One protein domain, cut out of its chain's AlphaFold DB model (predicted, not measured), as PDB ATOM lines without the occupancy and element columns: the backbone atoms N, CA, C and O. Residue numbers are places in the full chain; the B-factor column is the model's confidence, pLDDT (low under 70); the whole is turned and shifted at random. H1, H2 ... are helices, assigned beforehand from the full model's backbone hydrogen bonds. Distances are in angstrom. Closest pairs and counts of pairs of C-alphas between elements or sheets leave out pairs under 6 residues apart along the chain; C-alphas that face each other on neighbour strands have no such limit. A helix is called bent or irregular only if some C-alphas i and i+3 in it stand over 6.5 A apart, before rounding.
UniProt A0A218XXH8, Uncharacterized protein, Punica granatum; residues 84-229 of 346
ATOM      1  N   TYR A  84     283.975 239.388 198.000       94.31
ATOM      2  CA  TYR A  84     282.723 238.854 198.553       94.31
ATOM      3  C   TYR A  84     281.502 239.211 197.702       94.31
ATOM      4  O   TYR A  84     280.775 238.333 197.246       94.31
ATOM      5  N   LEU A  85     281.267 240.503 197.454       93.31
ATOM      6  CA  LEU A  85     280.051 240.938 196.763       93.31
ATOM      7  C   LEU A  85     279.995 240.448 195.300       93.31
ATOM      8  O   LEU A  85     278.959 239.910 194.907       93.31
ATOM      9  N   PRO A  86     281.065 240.576 194.484       95.12
ATOM     10  CA  PRO A  86     281.084 240.010 193.138       95.12
ATOM     11  C   PRO A  86     280.847 238.497 193.118       95.12
ATOM     12  O   PRO A  86     280.087 238.022 192.273       95.12
ATOM     13  N   PHE A  87     281.452 237.752 194.051       95.75
ATOM     14  CA  PHE A  87     281.209 236.319 194.196       95.75
ATOM     15  C   PHE A  87     279.732 236.041 194.497       95.75
ATOM     16  O   PHE A  87     279.097 235.268 193.782       95.75
ATOM     17  N   GLN A  88     279.164 236.734 195.487       94.94
ATOM     18  CA  GLN A  88     277.825 236.447 195.991       94.94
ATOM     19  C   GLN A  88     276.717 236.717 194.972       94.94
ATOM     20  O   GLN A  88     275.690 236.036 194.967       94.94
ATOM     21  N   VAL A  89     276.931 237.672 194.063       94.56
ATOM     22  CA  VAL A  89     276.028 237.906 192.928       94.56
ATOM     23  C   VAL A  89     275.987 236.686 192.004       94.56
ATOM     24  O   VAL A  89     274.904 236.217 191.655       94.56
ATOM     25  N   TRP A  90     277.148 236.156 191.612       96.88
ATOM     26  CA  TRP A  90     277.212 234.990 190.729       96.88
ATOM     27  C   TRP A  90     276.751 233.707 191.421       96.88
ATOM     28  O   TRP A  90     276.052 232.913 190.792       96.88
ATOM     29  N   ASP A  91     277.070 233.539 192.703       94.94
ATOM     30  CA  ASP A  91     276.605 232.423 193.530       94.94
ATOM     31  C   ASP A  91     275.071 232.421 193.672       94.94
ATOM     32  O   ASP A  91     274.412 231.415 193.418       94.94
ATOM     33  N   SER A  92     274.464 233.588 193.914       94.00
ATOM     34  CA  SER A  92     273.001 233.727 193.972       94.00
ATOM     35  C   SER A  92     272.327 233.414 192.630       94.00
ATOM     36  O   SER A  92     271.284 232.758 192.589       94.00
ATOM     37  N   LEU A  93     272.910 233.864 191.512       95.44
ATOM     38  CA  LEU A  93     272.400 233.577 190.164       95.44
ATOM     39  C   LEU A  93     272.497 232.086 189.823       95.44
ATOM     40  O   LEU A  93     271.580 231.512 189.227       95.44
ATOM     41  N   GLN A  94     273.599 231.456 190.219       95.00
ATOM     42  CA  GLN A  94     273.784 230.017 190.124       95.00
ATOM     43  C   GLN A  94     272.706 229.284 190.928       95.00
ATOM     44  O   GLN A  94     272.046 228.396 190.376       95.00
ATOM     45  N   GLY A  95     272.497 229.687 192.188       93.69
ATOM     46  CA  GLY A  95     271.519 229.093 193.096       93.69
ATOM     47  C   GLY A  95     270.108 229.194 192.534       93.69
ATOM     48  O   GLY A  95     269.396 228.194 192.450       93.69
ATOM     49  N   LEU A  96     269.734 230.366 192.017       95.06
ATOM     50  CA  LEU A  96     268.455 230.574 191.343       95.06
ATOM     51  C   LEU A  96     268.243 229.572 190.196       95.06
ATOM     52  O   LEU A  96     267.191 228.933 190.116       95.06
ATOM     53  N   SER A  97     269.252 229.395 189.337       96.31
ATOM     54  CA  SER A  97     269.202 228.422 188.238       96.31
ATOM     55  C   SER A  97     269.037 226.988 188.745       96.31
ATOM     56  O   SER A  97     268.244 226.217 188.197       96.31
ATOM     57  N   THR A  98     269.741 226.636 189.825       95.06
ATOM     58  CA  THR A  98     269.619 225.334 190.489       95.06
ATOM     59  C   THR A  98     268.183 225.072 190.922       95.06
ATOM     60  O   THR A  98     267.634 224.041 190.546       95.06
ATOM     61  N   TYR A  99     267.537 225.998 191.633       95.69
ATOM     62  CA  TYR A  99     266.175 225.783 192.134       95.69
ATOM     63  C   TYR A  99     265.119 225.710 191.025       95.69
ATOM     64  O   TYR A  99     264.211 224.881 191.109       95.69
ATOM     65  N   ILE A 100     265.261 226.494 189.949       96.19
ATOM     66  CA  ILE A 100     264.379 226.385 188.772       96.19
ATOM     67  C   ILE A 100     264.529 224.996 188.134       96.19
ATOM     68  O   ILE A 100     263.539 224.315 187.857       96.19
ATOM     69  N   ARG A 101     265.772 224.545 187.934       94.88
ATOM     70  CA  ARG A 101     266.088 223.238 187.346       94.88
ATOM     71  C   ARG A 101     265.605 222.079 188.222       94.88
ATOM     72  O   ARG A 101     265.065 221.107 187.696       94.88
ATOM     73  N   THR A 102     265.757 222.196 189.541       92.75
ATOM     74  CA  THR A 102     265.229 221.228 190.509       92.75
ATOM     75  C   THR A 102     263.714 221.134 190.400       92.75
ATOM     76  O   THR A 102     263.205 220.025 190.314       92.75
ATOM     77  N   MET A 103     262.993 222.255 190.289       92.00
ATOM     78  CA  MET A 103     261.535 222.235 190.126       92.00
ATOM     79  C   MET A 103     261.095 221.540 188.824       92.00
ATOM     80  O   MET A 103     260.185 220.711 188.857       92.00
ATOM     81  N   LEU A 104     261.768 221.798 187.693       91.38
ATOM     82  CA  LEU A 104     261.507 221.080 186.432       91.38
ATOM     83  C   LEU A 104     261.777 219.571 186.560       91.38
ATOM     84  O   LEU A 104     261.001 218.751 186.066       91.38
ATOM     85  N   SER A 105     262.855 219.195 187.257       89.81
ATOM     86  CA  SER A 105     263.175 217.792 187.551       89.81
ATOM     87  C   SER A 105     262.104 217.140 188.433       89.81
ATOM     88  O   SER A 105     261.630 216.046 188.130       89.81
ATOM     89  N   THR A 106     261.651 217.833 189.482       87.62
ATOM     90  CA  THR A 106     260.574 217.373 190.365       87.62
ATOM     91  C   THR A 106     259.273 217.178 189.598       87.62
ATOM     92  O   THR A 106     258.628 216.149 189.767       87.62
ATOM     93  N   GLN A 107     258.898 218.101 188.711       84.50
ATOM     94  CA  GLN A 107     257.716 217.947 187.861       84.50
ATOM     95  C   GLN A 107     257.811 216.699 186.971       84.50
ATOM     96  O   GLN A 107     256.850 215.930 186.889       84.50
ATOM     97  N   ALA A 108     258.953 216.488 186.311       83.75
ATOM     98  CA  ALA A 108     259.172 215.321 185.460       83.75
ATOM     99  C   ALA A 108     259.122 214.016 186.270       83.75
ATOM    100  O   ALA A 108     258.482 213.055 185.848       83.75
ATOM    101  N   LEU A 109     259.725 214.005 187.464       81.62
ATOM    102  CA  LEU A 109     259.686 212.872 188.388       81.62
ATOM    103  C   LEU A 109     258.258 212.565 188.855       81.62
ATOM    104  O   LEU A 109     257.840 211.412 188.800       81.62
ATOM    105  N   LEU A 110     257.506 213.585 189.284       78.75
ATOM    106  CA  LEU A 110     256.114 213.445 189.719       78.75
ATOM    107  C   LEU A 110     255.226 212.926 188.582       78.75
ATOM    108  O   LEU A 110     254.434 212.008 188.785       78.75
ATOM    109  N   SER A 111     255.427 213.438 187.367       76.69
ATOM    110  CA  SER A 111     254.726 212.946 186.178       76.69
ATOM    111  C   SER A 111     255.068 211.479 185.890       76.69
ATOM    112  O   SER A 111     254.179 210.689 185.588       76.69
ATOM    113  N   ALA A 112     256.338 211.082 186.038       75.75
ATOM    114  CA  ALA A 112     256.790 209.710 185.794       75.75
ATOM    115  C   ALA A 112     256.227 208.688 186.797       75.75
ATOM    116  O   ALA A 112     256.018 207.532 186.437       75.75
ATOM    117  N   ILE A 113     255.949 209.098 188.039       73.31
ATOM    118  CA  ILE A 113     255.285 208.250 189.049       73.31
ATOM    119  C   ILE A 113     253.747 208.326 188.978       73.31
ATOM    120  O   ILE A 113     253.064 207.788 189.849       73.31
ATOM    121  N   GLY A 114     253.200 208.994 187.957       67.12
ATOM    122  CA  GLY A 114     251.763 209.088 187.694       67.12
ATOM    123  C   GLY A 114     251.030 210.177 188.481       67.12
ATOM    124  O   GLY A 114     249.810 210.283 188.373       67.12
ATOM    125  N   VAL A 115     251.729 211.015 189.258       67.75
ATOM    126  CA  VAL A 115     251.107 212.146 189.967       67.75
ATOM    127  C   VAL A 115     250.629 213.164 188.929       67.75
ATOM    128  O   VAL A 115     251.429 213.809 188.258       67.75
ATOM    129  N   GLY A 116     249.305 213.280 188.790       62.19
ATOM    130  CA  GLY A 116     248.641 214.055 187.736       62.19
ATOM    131  C   GLY A 116     247.627 213.244 186.919       62.19
ATOM    132  O   GLY A 116     246.773 213.840 186.263       62.19
ATOM    133  N   GLU A 117     247.652 211.907 186.993       61.84
ATOM    134  CA  GLU A 117     246.599 211.061 186.418       61.84
ATOM    135  C   GLU A 117     245.357 210.991 187.318       61.84
ATOM    136  O   GLU A 117     245.456 210.955 188.545       61.84
ATOM    137  N   LYS A 118     244.162 210.918 186.710       57.72
ATOM    138  CA  LYS A 118     242.863 210.956 187.418       57.72
ATOM    139  C   LYS A 118     242.677 209.850 188.473       57.72
ATOM    140  O   LYS A 118     241.805 209.993 189.323       57.72
ATOM    141  N   SER A 119     243.455 208.768 188.418       60.19
ATOM    142  CA  SER A 119     243.389 207.639 189.358       60.19
ATOM    143  C   SER A 119     244.564 207.555 190.338       60.19
ATOM    144  O   SER A 119     244.545 206.702 191.225       60.19
ATOM    145  N   ALA A 120     245.599 208.384 190.189       58.06
ATOM    146  CA  ALA A 120     246.802 208.288 191.006       58.06
ATOM    147  C   ALA A 120     246.638 209.047 192.330       58.06
ATOM    148  O   ALA A 120     246.238 210.209 192.360       58.06
ATOM    149  N   THR A 121     246.980 208.397 193.444       66.19
ATOM    150  CA  THR A 121     246.992 209.021 194.775       66.19
ATOM    151  C   THR A 121     248.426 209.239 195.248       66.19
ATOM    152  O   THR A 121     249.310 208.433 194.960       66.19
ATOM    153  N   VAL A 122     248.659 210.301 196.026       59.47
ATOM    154  CA  VAL A 122     249.976 210.601 196.623       59.47
ATOM    155  C   VAL A 122     250.482 209.430 197.480       59.47
ATOM    156  O   VAL A 122     251.660 209.098 197.431       59.47
ATOM    157  N   ILE A 123     249.586 208.747 198.203       62.59
ATOM    158  CA  ILE A 123     249.918 207.551 198.998       62.59
ATOM    159  C   ILE A 123     250.311 206.377 198.089       62.59
ATOM    160  O   ILE A 123     251.309 205.711 198.357       62.59
ATOM    161  N   GLY A 124     249.578 206.145 196.994       63.28
ATOM    162  CA  GLY A 124     249.924 205.119 196.005       63.28
ATOM    163  C   GLY A 124     251.302 205.350 195.381       63.28
ATOM    164  O   GLY A 124     252.099 204.419 195.305       63.28
ATOM    165  N   ALA A 125     251.629 206.600 195.041       64.12
ATOM    166  CA  ALA A 125     252.931 206.980 194.494       64.12
ATOM    167  C   ALA A 125     254.100 206.703 195.466       64.12
ATOM    168  O   ALA A 125     255.173 206.276 195.036       64.12
ATOM    169  N   THR A 126     253.888 206.863 196.779       66.06
ATOM    170  CA  THR A 126     254.888 206.538 197.813       66.06
ATOM    171  C   THR A 126     255.208 205.040 197.862       66.06
ATOM    172  O   THR A 126     256.375 204.660 197.955       66.06
ATOM    173  N   PHE A 127     254.199 204.169 197.747       66.81
ATOM    174  CA  PHE A 127     254.405 202.713 197.744       66.81
ATOM    175  C   PHE A 127     254.866 202.169 196.378       66.81
ATOM    176  O   PHE A 127     255.559 201.148 196.331       66.81
ATOM    177  N   GLN A 128     254.591 202.887 195.281       67.94
ATOM    178  CA  GLN A 128     255.044 202.566 193.917       67.94
ATOM    179  C   GLN A 128     256.579 202.523 193.792       67.94
ATOM    180  O   GLN A 128     257.127 201.809 192.959       67.94
ATOM    181  N   GLY A 129     257.317 203.239 194.648       66.06
ATOM    182  CA  GLY A 129     258.785 203.193 194.645       66.06
ATOM    183  C   GLY A 129     259.353 201.777 194.836       66.06
ATOM    184  O   GLY A 129     260.383 201.435 194.255       66.06
ATOM    185  N   SER A 130     258.651 200.927 195.595       69.44
ATOM    186  CA  SER A 130     259.035 199.528 195.817       69.44
ATOM    187  C   SER A 130     258.795 198.634 194.592       69.44
ATOM    188  O   SER A 130     259.523 197.654 194.407       69.44
ATOM    189  N   SER A 131     257.855 199.009 193.717       72.62
ATOM    190  CA  SER A 131     257.506 198.288 192.489       72.62
ATOM    191  C   SER A 131     258.291 198.744 191.254       72.62
ATOM    192  O   SER A 131     258.134 198.145 190.192       72.62
ATOM    193  N   LEU A 132     259.172 199.746 191.382       77.25
ATOM    194  CA  LEU A 132     260.106 200.119 190.317       77.25
ATOM    195  C   LEU A 132     261.014 198.941 189.937       77.25
ATOM    196  O   LEU A 132     261.426 198.150 190.797       77.25
ATOM    197  N   ASP A 133     261.358 198.853 188.655       85.94
ATOM    198  CA  ASP A 133     262.302 197.851 188.169       85.94
ATOM    199  C   ASP A 133     263.716 198.060 188.753       85.94
ATOM    200  O   ASP A 133     264.054 199.105 189.325       85.94
ATOM    201  N   SER A 134     264.555 197.030 188.636       87.38
ATOM    202  CA  SER A 134     265.921 197.056 189.168       87.38
ATOM    203  C   SER A 134     266.793 198.147 188.535       87.38
ATOM    204  O   SER A 134     267.653 198.698 189.222       87.38
ATOM    205  N   ASN A 135     266.563 198.504 187.267       87.75
ATOM    206  CA  ASN A 135     267.331 199.540 186.574       87.75
ATOM    207  C   ASN A 135     266.977 200.934 187.105       87.75
ATOM    208  O   ASN A 135     267.871 201.727 187.391       87.75
ATOM    209  N   ALA A 136     265.693 201.236 187.298       83.25
ATOM    210  CA  ALA A 136     265.221 202.494 187.866       83.25
ATOM    211  C   ALA A 136     265.737 202.694 189.299       83.25
ATOM    212  O   ALA A 136     266.171 203.789 189.661       83.25
ATOM    213  N   LYS A 137     265.753 201.624 190.105       84.75
ATOM    214  CA  LYS A 137     266.347 201.633 191.452       84.75
ATOM    215  C   LYS A 137     267.857 201.868 191.412       84.75
ATOM    216  O   LYS A 137     268.359 202.672 192.192       84.75
ATOM    217  N   MET A 138     268.572 201.218 190.490       90.81
ATOM    218  CA  MET A 138     270.009 201.424 190.296       90.81
ATOM    219  C   MET A 138     270.321 202.882 189.936       90.81
ATOM    220  O   MET A 138     271.166 203.500 190.577       90.81
ATOM    221  N   TRP A 139     269.611 203.461 188.963       86.50
ATOM    222  CA  TRP A 139     269.823 204.854 188.561       86.50
ATOM    223  C   TRP A 139     269.466 205.858 189.659       86.50
ATOM    224  O   TRP A 139     270.172 206.854 189.806       86.50
ATOM    225  N   ARG A 140     268.430 205.583 190.466       85.19
ATOM    226  CA  ARG A 140     268.121 206.375 191.666       85.19
ATOM    227  C   ARG A 140     269.303 206.382 192.635       85.19
ATOM    228  O   ARG A 140     269.763 207.451 193.010       85.19
ATOM    229  N   LEU A 141     269.825 205.204 192.979       88.88
ATOM    230  CA  LEU A 141     270.941 205.072 193.917       88.88
ATOM    231  C   LEU A 141     272.211 205.769 193.408       88.88
ATOM    232  O   LEU A 141     272.914 206.415 194.181       88.88
ATOM    233  N   VAL A 142     272.490 205.682 192.103       92.56
ATOM    234  CA  VAL A 142     273.590 206.431 191.479       92.56
ATOM    235  C   VAL A 142     273.370 207.940 191.617       92.56
ATOM    236  O   VAL A 142     274.305 208.650 191.974       92.56
ATOM    237  N   ALA A 143     272.156 208.438 191.366       87.81
ATOM    238  CA  ALA A 143     271.844 209.860 191.499       87.81
ATOM    239  C   ALA A 143     272.007 210.358 192.945       87.81
ATOM    240  O   ALA A 143     272.627 211.402 193.146       87.81
ATOM    241  N   ASP A 144     271.526 209.596 193.931       88.75
ATOM    242  CA  ASP A 144     271.655 209.930 195.355       88.75
ATOM    243  C   ASP A 144     273.136 209.981 195.776       88.75
ATOM    244  O   ASP A 144     273.581 210.968 196.357       88.75
ATOM    245  N   LEU A 145     273.945 208.994 195.366       94.25
ATOM    246  CA  LEU A 145     275.391 208.985 195.626       94.25
ATOM    247  C   LEU A 145     276.108 210.199 195.011       94.25
ATOM    248  O   LEU A 145     276.984 210.795 195.640       94.25
ATOM    249  N   MET A 146     275.768 210.559 193.770       92.44
ATOM    250  CA  MET A 146     276.350 211.734 193.112       92.44
ATOM    251  C   MET A 146     275.939 213.031 193.812       92.44
ATOM    252  O   MET A 146     276.760 213.939 193.947       92.44
ATOM    253  N   ASN A 147     274.689 213.110 194.269       88.06
ATOM    254  CA  ASN A 147     274.182 214.252 195.014       88.06
ATOM    255  C   ASN A 147     274.895 214.407 196.363       88.06
ATOM    256  O   ASN A 147     275.315 215.513 196.698       88.06
ATOM    257  N   ASP A 148     275.117 213.314 197.091       92.88
ATOM    258  CA  ASP A 148     275.840 213.331 198.365       92.88
ATOM    259  C   ASP A 148     277.306 213.742 198.182       92.88
ATOM    260  O   ASP A 148     277.818 214.584 198.923       92.88
ATOM    261  N   LEU A 149     277.982 213.220 197.150       93.69
ATOM    262  CA  LEU A 149     279.359 213.611 196.834       93.69
ATOM    263  C   LEU A 149     279.459 215.103 196.481       93.69
ATOM    264  O   LEU A 149     280.364 215.797 196.955       93.69
ATOM    265  N   ALA A 150     278.515 215.605 195.682       89.69
ATOM    266  CA  ALA A 150     278.418 217.025 195.367       89.69
ATOM    267  C   ALA A 150     278.128 217.862 196.624       89.69
ATOM    268  O   ALA A 150     278.736 218.916 196.802       89.69
ATOM    269  N   GLY A 151     277.263 217.377 197.518       89.31
ATOM    270  CA  GLY A 151     276.941 218.013 198.795       89.31
ATOM    271  C   GLY A 151     278.157 218.142 199.712       89.31
ATOM    272  O   GLY A 151     278.415 219.224 200.235       89.31
ATOM    273  N   VAL A 152     278.961 217.083 199.846       92.44
ATOM    274  CA  VAL A 152     280.206 217.107 200.635       92.44
ATOM    275  C   VAL A 152     281.227 218.074 200.031       92.44
ATOM    276  O   VAL A 152     281.802 218.891 200.750       92.44
ATOM    277  N   ALA A 153     281.438 218.022 198.710       88.81
ATOM    278  CA  ALA A 153     282.370 218.918 198.026       88.81
ATOM    279  C   ALA A 153     281.939 220.391 198.129       88.81
ATOM    280  O   ALA A 153     282.769 221.267 198.390       88.81
ATOM    281  N   SER A 154     280.639 220.656 197.972       88.50
ATOM    282  CA  SER A 154     280.040 221.979 198.146       88.50
ATOM    283  C   SER A 154     280.201 222.468 199.585       88.50
ATOM    284  O   SER A 154     280.713 223.561 199.797       88.50
ATOM    285  N   GLY A 155     279.883 221.635 200.583       88.62
ATOM    286  CA  GLY A 155     280.009 221.981 202.001       88.62
ATOM    287  C   GLY A 155     281.444 222.315 202.418       88.62
ATOM    288  O   GLY A 155     281.673 223.324 203.084       88.62
ATOM    289  N   ALA A 156     282.426 221.522 201.976       87.25
ATOM    290  CA  ALA A 156     283.840 221.792 202.240       87.25
ATOM    291  C   ALA A 156     284.321 223.089 201.564       87.25
ATOM    292  O   ALA A 156     285.028 223.889 202.181       87.25
ATOM    293  N   THR A 157     283.911 223.318 200.311       90.06
ATOM    294  CA  THR A 157     284.252 224.540 199.565       90.06
ATOM    295  C   THR A 157     283.623 225.763 200.220       90.06
ATOM    296  O   THR A 157     284.320 226.739 200.479       90.06
ATOM    297  N   ARG A 158     282.333 225.689 200.560       89.94
ATOM    298  CA  ARG A 158     281.587 226.743 201.246       89.94
ATOM    299  C   ARG A 158     282.257 227.117 202.560       89.94
ATOM    300  O   ARG A 158     282.570 228.282 202.749       89.94
ATOM    301  N   ALA A 159     282.594 226.142 203.407       88.19
ATOM    302  CA  ALA A 159     283.286 226.409 204.666       88.19
ATOM    303  C   ALA A 159     284.620 227.154 204.459       88.19
ATOM    304  O   ALA A 159     284.898 228.126 205.160       88.19
ATOM    305  N   ALA A 160     285.427 226.738 203.477       86.56
ATOM    306  CA  ALA A 160     286.679 227.416 203.148       86.56
ATOM    307  C   ALA A 160     286.456 228.847 202.623       86.56
ATOM    308  O   ALA A 160     287.208 229.750 202.987       86.56
ATOM    309  N   LEU A 161     285.418 229.073 201.810       91.44
ATOM    310  CA  LEU A 161     285.064 230.402 201.304       91.44
ATOM    311  C   LEU A 161     284.518 231.316 202.401       91.44
ATOM    312  O   LEU A 161     284.934 232.466 202.481       91.44
ATOM    313  N   THR A 162     283.667 230.812 203.295       93.19
ATOM    314  CA  THR A 162     283.186 231.566 204.459       93.19
ATOM    315  C   THR A 162     284.356 232.047 205.321       93.19
ATOM    316  O   THR A 162     284.353 233.190 205.771       93.19
ATOM    317  N   GLN A 163     285.372 231.202 205.529       87.44
ATOM    318  CA  GLN A 163     286.589 231.598 206.247       87.44
ATOM    319  C   GLN A 163     287.417 232.617 205.464       87.44
ATOM    320  O   GLN A 163     287.874 233.594 206.044       87.44
ATOM    321  N   HIS A 164     287.580 232.424 204.151       86.06
ATOM    322  CA  HIS A 164     288.275 233.385 203.287       86.06
ATOM    323  C   HIS A 164     287.629 234.773 203.340       86.06
ATOM    324  O   HIS A 164     288.334 235.768 203.458       86.06
ATOM    325  N   PHE A 165     286.297 234.844 203.308       92.56
ATOM    326  CA  PHE A 165     285.564 236.107 203.342       92.56
ATOM    327  C   PHE A 165     285.603 236.811 204.704       92.56
ATOM    328  O   PHE A 165     285.328 238.007 204.760       92.56
ATOM    329  N   ALA A 166     285.931 236.114 205.793       89.19
ATOM    330  CA  ALA A 166     285.903 236.668 207.141       89.19
ATOM    331  C   ALA A 166     287.183 237.452 207.474       89.19
ATOM    332  O   ALA A 166     288.230 236.861 207.733       89.19
ATOM    333  N   LEU A 167     287.101 238.786 207.547       81.88
ATOM    334  CA  LEU A 167     288.241 239.628 207.950       81.88
ATOM    335  C   LEU A 167     288.287 239.929 209.454       81.88
ATOM    336  O   LEU A 167     289.329 240.330 209.966       81.88
ATOM    337  N   GLN A 168     287.165 239.780 210.165       84.81
ATOM    338  CA  GLN A 168     287.013 240.255 211.548       84.81
ATOM    339  C   GLN A 168     286.472 239.162 212.481       84.81
ATOM    340  O   GLN A 168     285.656 239.435 213.355       84.81
ATOM    341  N   ASN A 169     286.891 237.904 212.283       81.69
ATOM    342  CA  ASN A 169     286.341 236.734 212.991       81.69
ATOM    343  C   ASN A 169     284.805 236.611 212.868       81.69
ATOM    344  O   ASN A 169     284.125 236.088 213.749       81.69
ATOM    345  N   ASN A 170     284.253 237.072 211.746       85.75
ATOM    346  CA  ASN A 170     282.820 237.159 211.458       85.75
ATOM    347  C   ASN A 170     282.304 236.015 210.563       85.75
ATOM    348  O   ASN A 170     281.247 236.140 209.951       85.75
ATOM    349  N   ALA A 171     283.006 234.877 210.497       85.38
ATOM    350  CA  ALA A 171     282.620 233.738 209.656       85.38
ATOM    351  C   ALA A 171     281.207 233.203 209.969       85.38
ATOM    352  O   ALA A 171     280.468 232.829 209.062       85.38
ATOM    353  N   ALA A 172     280.805 233.202 211.246       90.25
ATOM    354  CA  ALA A 172     279.461 232.786 211.650       90.25
ATOM    355  C   ALA A 172     278.373 233.739 211.126       90.25
ATOM    356  O   ALA A 172     277.327 233.283 210.670       90.25
ATOM    357  N   ASP A 173     278.636 235.048 211.150       90.88
ATOM    358  CA  ASP A 173     277.721 236.051 210.605       90.88
ATOM    359  C   ASP A 173     277.619 235.912 209.083       90.88
ATOM    360  O   ASP A 173     276.519 235.788 208.556       90.88
ATOM    361  N   ILE A 174     278.753 235.782 208.380       93.00
ATOM    362  CA  ILE A 174     278.776 235.519 206.932       93.00
ATOM    363  C   ILE A 174     277.941 234.282 206.590       93.00
ATOM    364  O   ILE A 174     277.089 234.359 205.708       93.00
ATOM    365  N   SER A 175     278.126 233.177 207.320       93.56
ATOM    366  CA  SER A 175     277.357 231.947 207.111       93.56
ATOM    367  C   SER A 175     275.852 232.145 207.341       93.56
ATOM    368  O   SER A 175     275.032 231.650 206.568       93.56
ATOM    369  N   ALA A 176     275.465 232.913 208.364       91.69
ATOM    370  CA  ALA A 176     274.061 233.222 208.634       91.69
ATOM    371  C   ALA A 176     273.425 234.093 207.532       91.69
ATOM    372  O   ALA A 176     272.274 233.867 207.136       91.69
ATOM    373  N   LYS A 177     274.167 235.079 207.008       92.75
ATOM    374  CA  LYS A 177     273.706 235.924 205.893       92.75
ATOM    375  C   LYS A 177     273.623 235.141 204.593       92.75
ATOM    376  O   LYS A 177     272.625 235.271 203.889       92.75
ATOM    377  N   GLU A 178     274.603 234.289 204.314       91.38
ATOM    378  CA  GLU A 178     274.577 233.357 203.186       91.38
ATOM    379  C   GLU A 178     273.328 232.467 203.248       91.38
ATOM    380  O   GLU A 178     272.578 232.408 202.278       91.38
ATOM    381  N   GLY A 179     273.010 231.879 204.407       91.06
ATOM    382  CA  GLY A 179     271.786 231.087 204.577       91.06
ATOM    383  C   GLY A 179     270.496 231.879 204.314       91.06
ATOM    384  O   GLY A 179     269.542 231.360 203.725       91.06
ATOM    385  N   SER A 180     270.464 233.163 204.688       92.31
ATOM    386  CA  SER A 180     269.328 234.054 204.404       92.31
ATOM    387  C   SER A 180     269.195 234.353 202.906       92.31
ATOM    388  O   SER A 180     268.089 234.348 202.361       92.31
ATOM    389  N   GLN A 181     270.318 234.575 202.222       92.38
ATOM    390  CA  GLN A 181     270.356 234.773 200.774       92.38
ATOM    391  C   GLN A 181     269.954 233.502 200.015       92.38
ATOM    392  O   GLN A 181     269.130 233.580 199.104       92.38
ATOM    393  N   GLU A 182     270.463 232.335 200.426       90.75
ATOM    394  CA  GLU A 182     270.108 231.030 199.859       90.75
ATOM    395  C   GLU A 182     268.600 230.784 199.988       90.75
ATOM    396  O   GLU A 182     267.941 230.415 199.015       90.75
ATOM    397  N   THR A 183     268.013 231.085 201.150       92.56
ATOM    398  CA  THR A 183     266.564 230.953 201.379       92.56
ATOM    399  C   THR A 183     265.755 231.801 200.397       92.56
ATOM    400  O   THR A 183     264.817 231.308 199.768       92.56
ATOM    401  N   VAL A 184     266.126 233.070 200.208       91.62
ATOM    402  CA  VAL A 184     265.426 233.953 199.261       91.62
ATOM    403  C   VAL A 184     265.621 233.493 197.817       91.62
ATOM    404  O   VAL A 184     264.646 233.441 197.062       91.62
ATOM    405  N   ALA A 185     266.836 233.097 197.435       91.00
ATOM    406  CA  ALA A 185     267.110 232.531 196.116       91.00
ATOM    407  C   ALA A 185     266.284 231.258 195.865       91.00
ATOM    408  O   ALA A 185     265.731 231.096 194.775       91.00
ATOM    409  N   THR A 186     266.119 230.409 196.885       93.25
ATOM    410  CA  THR A 186     265.257 229.217 196.854       93.25
ATOM    411  C   THR A 186     263.815 229.605 196.571       93.25
ATOM    412  O   THR A 186     263.202 229.076 195.646       93.25
ATOM    413  N   MET A 187     263.263 230.550 197.332       94.19
ATOM    414  CA  MET A 187     261.870 230.974 197.181       94.19
ATOM    415  C   MET A 187     261.594 231.543 195.786       94.19
ATOM    416  O   MET A 187     260.617 231.158 195.143       94.19
ATOM    417  N   ILE A 188     262.471 232.421 195.294       95.75
ATOM    418  CA  ILE A 188     262.335 233.023 193.963       95.75
ATOM    419  C   ILE A 188     262.508 231.953 192.877       95.75
ATOM    420  O   ILE A 188     261.705 231.879 191.947       95.75
ATOM    421  N   GLY A 189     263.520 231.095 193.003       95.31
ATOM    422  CA  GLY A 189     263.815 230.050 192.027       95.31
ATOM    423  C   GLY A 189     262.714 229.002 191.940       95.31
ATOM    424  O   GLY A 189     262.332 228.611 190.841       95.31
ATOM    425  N   MET A 190     262.125 228.609 193.071       92.88
ATOM    426  CA  MET A 190     260.953 227.736 193.081       92.88
ATOM    427  C   MET A 190     259.733 228.419 192.461       92.88
ATOM    428  O   MET A 190     259.037 227.783 191.678       92.88
ATOM    429  N   ALA A 191     259.479 229.701 192.743       95.75
ATOM    430  CA  ALA A 191     258.358 230.428 192.142       95.75
ATOM    431  C   ALA A 191     258.480 230.524 190.611       95.75
ATOM    432  O   ALA A 191     257.539 230.193 189.887       95.75
ATOM    433  N   ILE A 192     259.660 230.905 190.112       96.75
ATOM    434  CA  ILE A 192     259.952 230.946 188.672       96.75
ATOM    435  C   ILE A 192     259.898 229.534 188.079       96.75
ATOM    436  O   ILE A 192     259.318 229.335 187.014       96.75
ATOM    437  N   GLY A 193     260.454 228.548 188.782       95.62
ATOM    438  CA  GLY A 193     260.428 227.143 188.394       95.62
ATOM    439  C   GLY A 193     259.015 226.594 188.257       95.62
ATOM    440  O   GLY A 193     258.740 225.915 187.277       95.62
ATOM    441  N   MET A 194     258.102 226.926 189.174       92.81
ATOM    442  CA  MET A 194     256.693 226.524 189.092       92.81
ATOM    443  C   MET A 194     255.996 227.154 187.891       92.81
ATOM    444  O   MET A 194     255.252 226.476 187.185       92.81
ATOM    445  N   LEU A 195     256.247 228.439 187.638       94.94
ATOM    446  CA  LEU A 195     255.683 229.121 186.478       94.94
ATOM    447  C   LEU A 195     256.190 228.492 185.172       94.94
ATOM    448  O   LEU A 195     255.400 228.182 184.283       94.94
ATOM    449  N   LEU A 196     257.498 228.253 185.073       94.69
ATOM    450  CA  LEU A 196     258.118 227.630 183.908       94.69
ATOM    451  C   LEU A 196     257.646 226.184 183.716       94.69
ATOM    452  O   LEU A 196     257.325 225.783 182.598       94.69
ATOM    453  N   ALA A 197     257.548 225.422 184.803       90.56
ATOM    454  CA  ALA A 197     256.977 224.083 184.823       90.56
ATOM    455  C   ALA A 197     255.557 224.095 184.254       90.56
ATOM    456  O   ALA A 197     255.256 223.302 183.368       90.56
ATOM    457  N   HIS A 198     254.716 225.033 184.700       90.06
ATOM    458  CA  HIS A 198     253.336 225.168 184.236       90.06
ATOM    459  C   HIS A 198     253.249 225.461 182.733       90.06
ATOM    460  O   HIS A 198     252.489 224.804 182.026       90.06
ATOM    461  N   VAL A 199     254.065 226.393 182.229       92.06
ATOM    462  CA  VAL A 199     254.105 226.746 180.796       92.06
ATOM    463  C   VAL A 199     254.632 225.599 179.926       92.06
ATOM    464  O   VAL A 199     254.272 225.494 178.756       92.06
ATOM    465  N   THR A 200     255.475 224.724 180.474       91.81
ATOM    466  CA  THR A 200     256.113 223.633 179.722       91.81
ATOM    467  C   THR A 200     255.410 222.274 179.870       91.81
ATOM    468  O   THR A 200     255.862 221.296 179.268       91.81
ATOM    469  N   ILE A 201     254.279 222.194 180.597       86.00
ATOM    470  CA  ILE A 201     253.461 220.969 180.725       86.00
ATOM    471  C   ILE A 201     253.122 220.412 179.335       86.00
ATOM    472  O   ILE A 201     252.634 221.125 178.465       86.00
ATOM    473  N   GLY A 202     253.371 219.115 179.131       84.06
ATOM    474  CA  GLY A 202     253.074 218.422 177.871       84.06
ATOM    475  C   GLY A 202     254.058 218.708 176.728       84.06
ATOM    476  O   GLY A 202     253.965 218.078 175.678       84.06
ATOM    477  N   HIS A 203     255.036 219.596 176.926       90.19
ATOM    478  CA  HIS A 203     256.014 219.984 175.911       90.19
ATOM    479  C   HIS A 203     257.431 219.528 176.285       90.19
ATOM    480  O   HIS A 203     258.277 220.331 176.679       90.19
ATOM    481  N   SER A 204     257.731 218.237 176.103       89.19
ATOM    482  CA  SER A 204     259.021 217.636 176.493       89.19
ATOM    483  C   SER A 204     260.241 218.361 175.918       89.19
ATOM    484  O   SER A 204     261.244 218.515 176.609       89.19
ATOM    485  N   VAL A 205     260.157 218.856 174.678       93.38
ATOM    486  CA  VAL A 205     261.244 219.628 174.051       93.38
ATOM    487  C   VAL A 205     261.510 220.933 174.808       93.38
ATOM    488  O   VAL A 205     262.666 221.267 175.040       93.38
ATOM    489  N   LEU A 206     260.468 221.649 175.247       93.12
ATOM    490  CA  LEU A 206     260.630 222.892 176.010       93.12
ATOM    491  C   LEU A 206     261.209 222.637 177.403       93.12
ATOM    492  O   LEU A 206     262.038 223.426 177.859       93.12
ATOM    493  N   ILE A 207     260.832 221.527 178.047       92.19
ATOM    494  CA  ILE A 207     261.424 221.095 179.323       92.19
ATOM    495  C   ILE A 207     262.927 220.852 179.139       92.19
ATOM    496  O   ILE A 207     263.730 221.422 179.875       92.19
ATOM    497  N   TRP A 208     263.323 220.070 178.128       94.12
ATOM    498  CA  TRP A 208     264.733 219.774 177.850       94.12
ATOM    499  C   TRP A 208     265.543 221.014 177.468       94.12
ATOM    500  O   TRP A 208     266.647 221.194 177.981       94.12
ATOM    501  N   LEU A 209     265.000 221.890 176.615       96.00
ATOM    502  CA  LEU A 209     265.658 223.144 176.242       96.00
ATOM    503  C   LEU A 209     265.866 224.049 177.457       96.00
ATOM    504  O   LEU A 209     266.970 224.555 177.650       96.00
ATOM    505  N   SER A 210     264.839 224.201 178.296       95.44
ATOM    506  CA  SER A 210     264.917 224.996 179.526       95.44
ATOM    507  C   SER A 210     265.915 224.404 180.517       95.44
ATOM    508  O   SER A 210     266.739 225.115 181.083       95.44
ATOM    509  N   PHE A 211     265.888 223.084 180.714       95.44
ATOM    510  CA  PHE A 211     266.805 222.400 181.620       95.44
ATOM    511  C   PHE A 211     268.261 222.543 181.162       95.44
ATOM    512  O   PHE A 211     269.142 222.846 181.971       95.44
ATOM    513  N   LEU A 212     268.529 222.353 179.867       96.88
ATOM    514  CA  LEU A 212     269.874 222.457 179.307       96.88
ATOM    515  C   LEU A 212     270.387 223.902 179.334       96.88
ATOM    516  O   LEU A 212     271.530 224.123 179.732       96.88
ATOM    517  N   SER A 213     269.553 224.886 178.979       97.50
ATOM    518  CA  SER A 213     269.944 226.300 179.030       97.50
ATOM    519  C   SER A 213     270.266 226.745 180.459       97.50
ATOM    520  O   SER A 213     271.299 227.374 180.685       97.50
ATOM    521  N   LEU A 214     269.446 226.350 181.439       97.50
ATOM    522  CA  LEU A 214     269.687 226.610 182.860       97.50
ATOM    523  C   LEU A 214     270.955 225.911 183.357       97.50
ATOM    524  O   LEU A 214     271.704 226.490 184.140       97.50
ATOM    525  N   THR A 215     271.241 224.698 182.875       96.62
ATOM    526  CA  THR A 215     272.474 223.965 183.213       96.62
ATOM    527  C   THR A 215     273.719 224.670 182.670       96.62
ATOM    528  O   THR A 215     274.690 224.850 183.405       96.62
ATOM    529  N   ILE A 216     273.684 225.130 181.414       98.06
ATOM    530  CA  ILE A 216     274.772 225.918 180.812       98.06
ATOM    531  C   ILE A 216     274.973 227.215 181.596       98.06
ATOM    532  O   ILE A 216     276.099 227.544 181.972       98.06
ATOM    533  N   PHE A 217     273.886 227.927 181.896       98.06
ATOM    534  CA  PHE A 217     273.939 229.151 182.687       98.06
ATOM    535  C   PHE A 217     274.484 228.903 184.099       98.06
ATOM    536  O   PHE A 217     275.323 229.661 184.570       98.06
ATOM    537  N   HIS A 218     274.074 227.817 184.754       96.25
ATOM    538  CA  HIS A 218     274.554 227.429 186.078       96.25
ATOM    539  C   HIS A 218     276.067 227.150 186.075       96.25
ATOM    540  O   HIS A 218     276.786 227.625 186.952       96.25
ATOM    541  N   MET A 219     276.581 226.428 185.074       96.25
ATOM    542  CA  MET A 219     278.026 226.203 184.922       96.25
ATOM    543  C   MET A 219     278.785 227.503 184.635       96.25
ATOM    544  O   MET A 219     279.839 227.748 185.222       96.25
ATOM    545  N   TYR A 220     278.231 228.368 183.785       98.12
ATOM    546  CA  TYR A 220     278.805 229.681 183.505       98.12
ATOM    547  C   TYR A 220     278.842 230.578 184.754       98.12
ATOM    548  O   TYR A 220     279.874 231.178 185.042       98.12
ATOM    549  N   ALA A 221     277.758 230.634 185.530       97.31
ATOM    550  CA  ALA A 221     277.685 231.406 186.766       97.31
ATOM    551  C   ALA A 221     278.687 230.896 187.814       97.31
ATOM    552  O   ALA A 221     279.416 231.706 188.378       97.31
ATOM    553  N   ASN A 222     278.821 229.573 187.996       94.75
ATOM    554  CA  ASN A 222     279.873 228.989 188.845       94.75
ATOM    555  C   ASN A 222     281.278 229.406 188.382       94.75
ATOM    556  O   ASN A 222     282.107 229.814 189.192       94.75
ATOM    557  N   TYR A 223     281.551 229.335 187.076       96.06
ATOM    558  CA  TYR A 223     282.832 229.768 186.519       96.06
ATOM    559  C   TYR A 223     283.109 231.245 186.827       96.06
ATOM    560  O   TYR A 223     284.197 231.585 187.293       96.06
ATOM    561  N   LYS A 224     282.117 232.120 186.629       97.19
ATOM    562  CA  LYS A 224     282.228 233.549 186.946       97.19
ATOM    563  C   LYS A 224     282.402 233.809 188.444       97.19
ATOM    564  O   LYS A 224     283.233 234.646 188.784       97.19
ATOM    565  N   ALA A 225     281.696 233.083 189.313       94.88
ATOM    566  CA  ALA A 225     281.849 233.182 190.766       94.88
ATOM    567  C   ALA A 225     283.289 232.856 191.181       94.88
ATOM    568  O   ALA A 225     283.950 233.659 191.834       94.88
ATOM    569  N   VAL A 226     283.828 231.727 190.710       91.69
ATOM    570  CA  VAL A 226     285.204 231.319 191.024       91.69
ATOM    571  C   VAL A 226     286.236 232.304 190.467       91.69
ATOM    572  O   VAL A 226     287.250 232.549 191.114       91.69
ATOM    573  N   GLN A 227     285.985 232.916 189.305       91.69
ATOM    574  CA  GLN A 227     286.855 233.966 188.761       91.69
ATOM    575  C   GLN A 227     286.919 235.231 189.625       91.69
ATOM    576  O   GLN A 227     287.890 235.975 189.508       91.69
ATOM    577  N   CYS A 228     285.909 235.498 190.455       91.44
ATOM    578  CA  CYS A 228     285.929 236.635 191.370       91.44
ATOM    579  C   CYS A 228     286.867 236.408 192.562       91.44
ATOM    580  O   CYS A 228     287.350 237.384 193.127       91.44
ATOM    581  N   LEU A 229     287.139 235.152 192.931       87.25
ATOM    582  CA  LEU A 229     287.852 234.810 194.160       87.25
ATOM    583  C   LEU A 229     289.353 235.117 194.087       87.25
ATOM    584  O   LEU A 229     290.103 234.532 193.300       87.25
TER     585      LEU A 229
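What this domain is: This is residues 84 to 229 of the 346 residues of an uncharacterized protein of Punica granatum (UniProt A0A218XXH8). Look first for the longest helix, H3, which runs along one side of a long, open frame; its residues 138 to 157 stand free, and it meets H4 at one end in a helical hairpin that opens like a V. H1 lies between H4 and H5 in a bundle of three helices, crossing H4 and running beside H5, while the short H2 sits at the far end of the frame, near where H3 begins. The 146 printed residues hold five named helices, H1 to H5 in chain order, and no named strand; the class is all helix. The whole is loose, with a radius of gyration of the C-alphas of 18.2 A, and elongated, spanning 58 by 30 by 23 A.

How they stand to each other: Start at H3, residues 134 to 165, and go to its residues 162 to 165, which alone touch residues 171 to 175 of H4, residues 171 to 200. The closest C-alphas of this hairpin are those of Gln 163 and Ala 171, 5.7 A apart, at a steep tilt of 39 degrees, opposite ways. From H4 look to H1, residues 84 to 112: they touch, the closest C-alphas being those of Ile 100 and Gly 193, 4.0 A apart, at a steep tilt of 41 degrees, the same way. H1 also touches H5, residues 204 to 228, closest at the C-alphas of Phe 87 and Ala 225, 4.7 A apart, at a shallow tilt of 22 degrees, opposite ways. H4 and H5 touch only at the corner, and only just, with 3 pairs of C-alphas within 8 A, the closest those of Thr 200 and Leu 206 at 5.9 A. H1 and H3 are close but not clearly touching; their closest C-alphas, of Tyr 84 and Phe 165, are 6.2 A apart. H3 and H5 are apart. H2, residues 122 to 131, touches no helix; it is only just apart from H3, at 8.4 A. In H3, H4 and H5 every O i to N i+4 pair is within hydrogen-bond range; in H1 24 of 25 are, and in H2 3 of 6, beside 6 of 7 O i to N i+3 pairs.

Where its parts are: Find C-alpha 134 at (265.921, 197.056, 189.168); from there H3 runs 46.0 A to C-alpha 165 at (285.564, 236.107, 203.342). H4 follows, 41.2 A long, then H5, 36.1 A long, ending at C-alpha 228 at (285.929, 236.635, 191.370). H1, first in the printed part, measures 41.0 A and H2 15.0 A. H2 is neither bent nor irregular, but only just: C-alphas 126 and 129 are 6.0 A apart.

The domain as a whole: The two C-alphas farthest apart are those of Ser 119 and Gln 168, at 58.8 A. The printed part has no cut; H1 to H2 is a short link of 9 residues, and the other links are tight. Check the B-factor column at residues 114 to 130, which are under 70, while the printed part has a mean pLDDT of 87.8 in this predicted model.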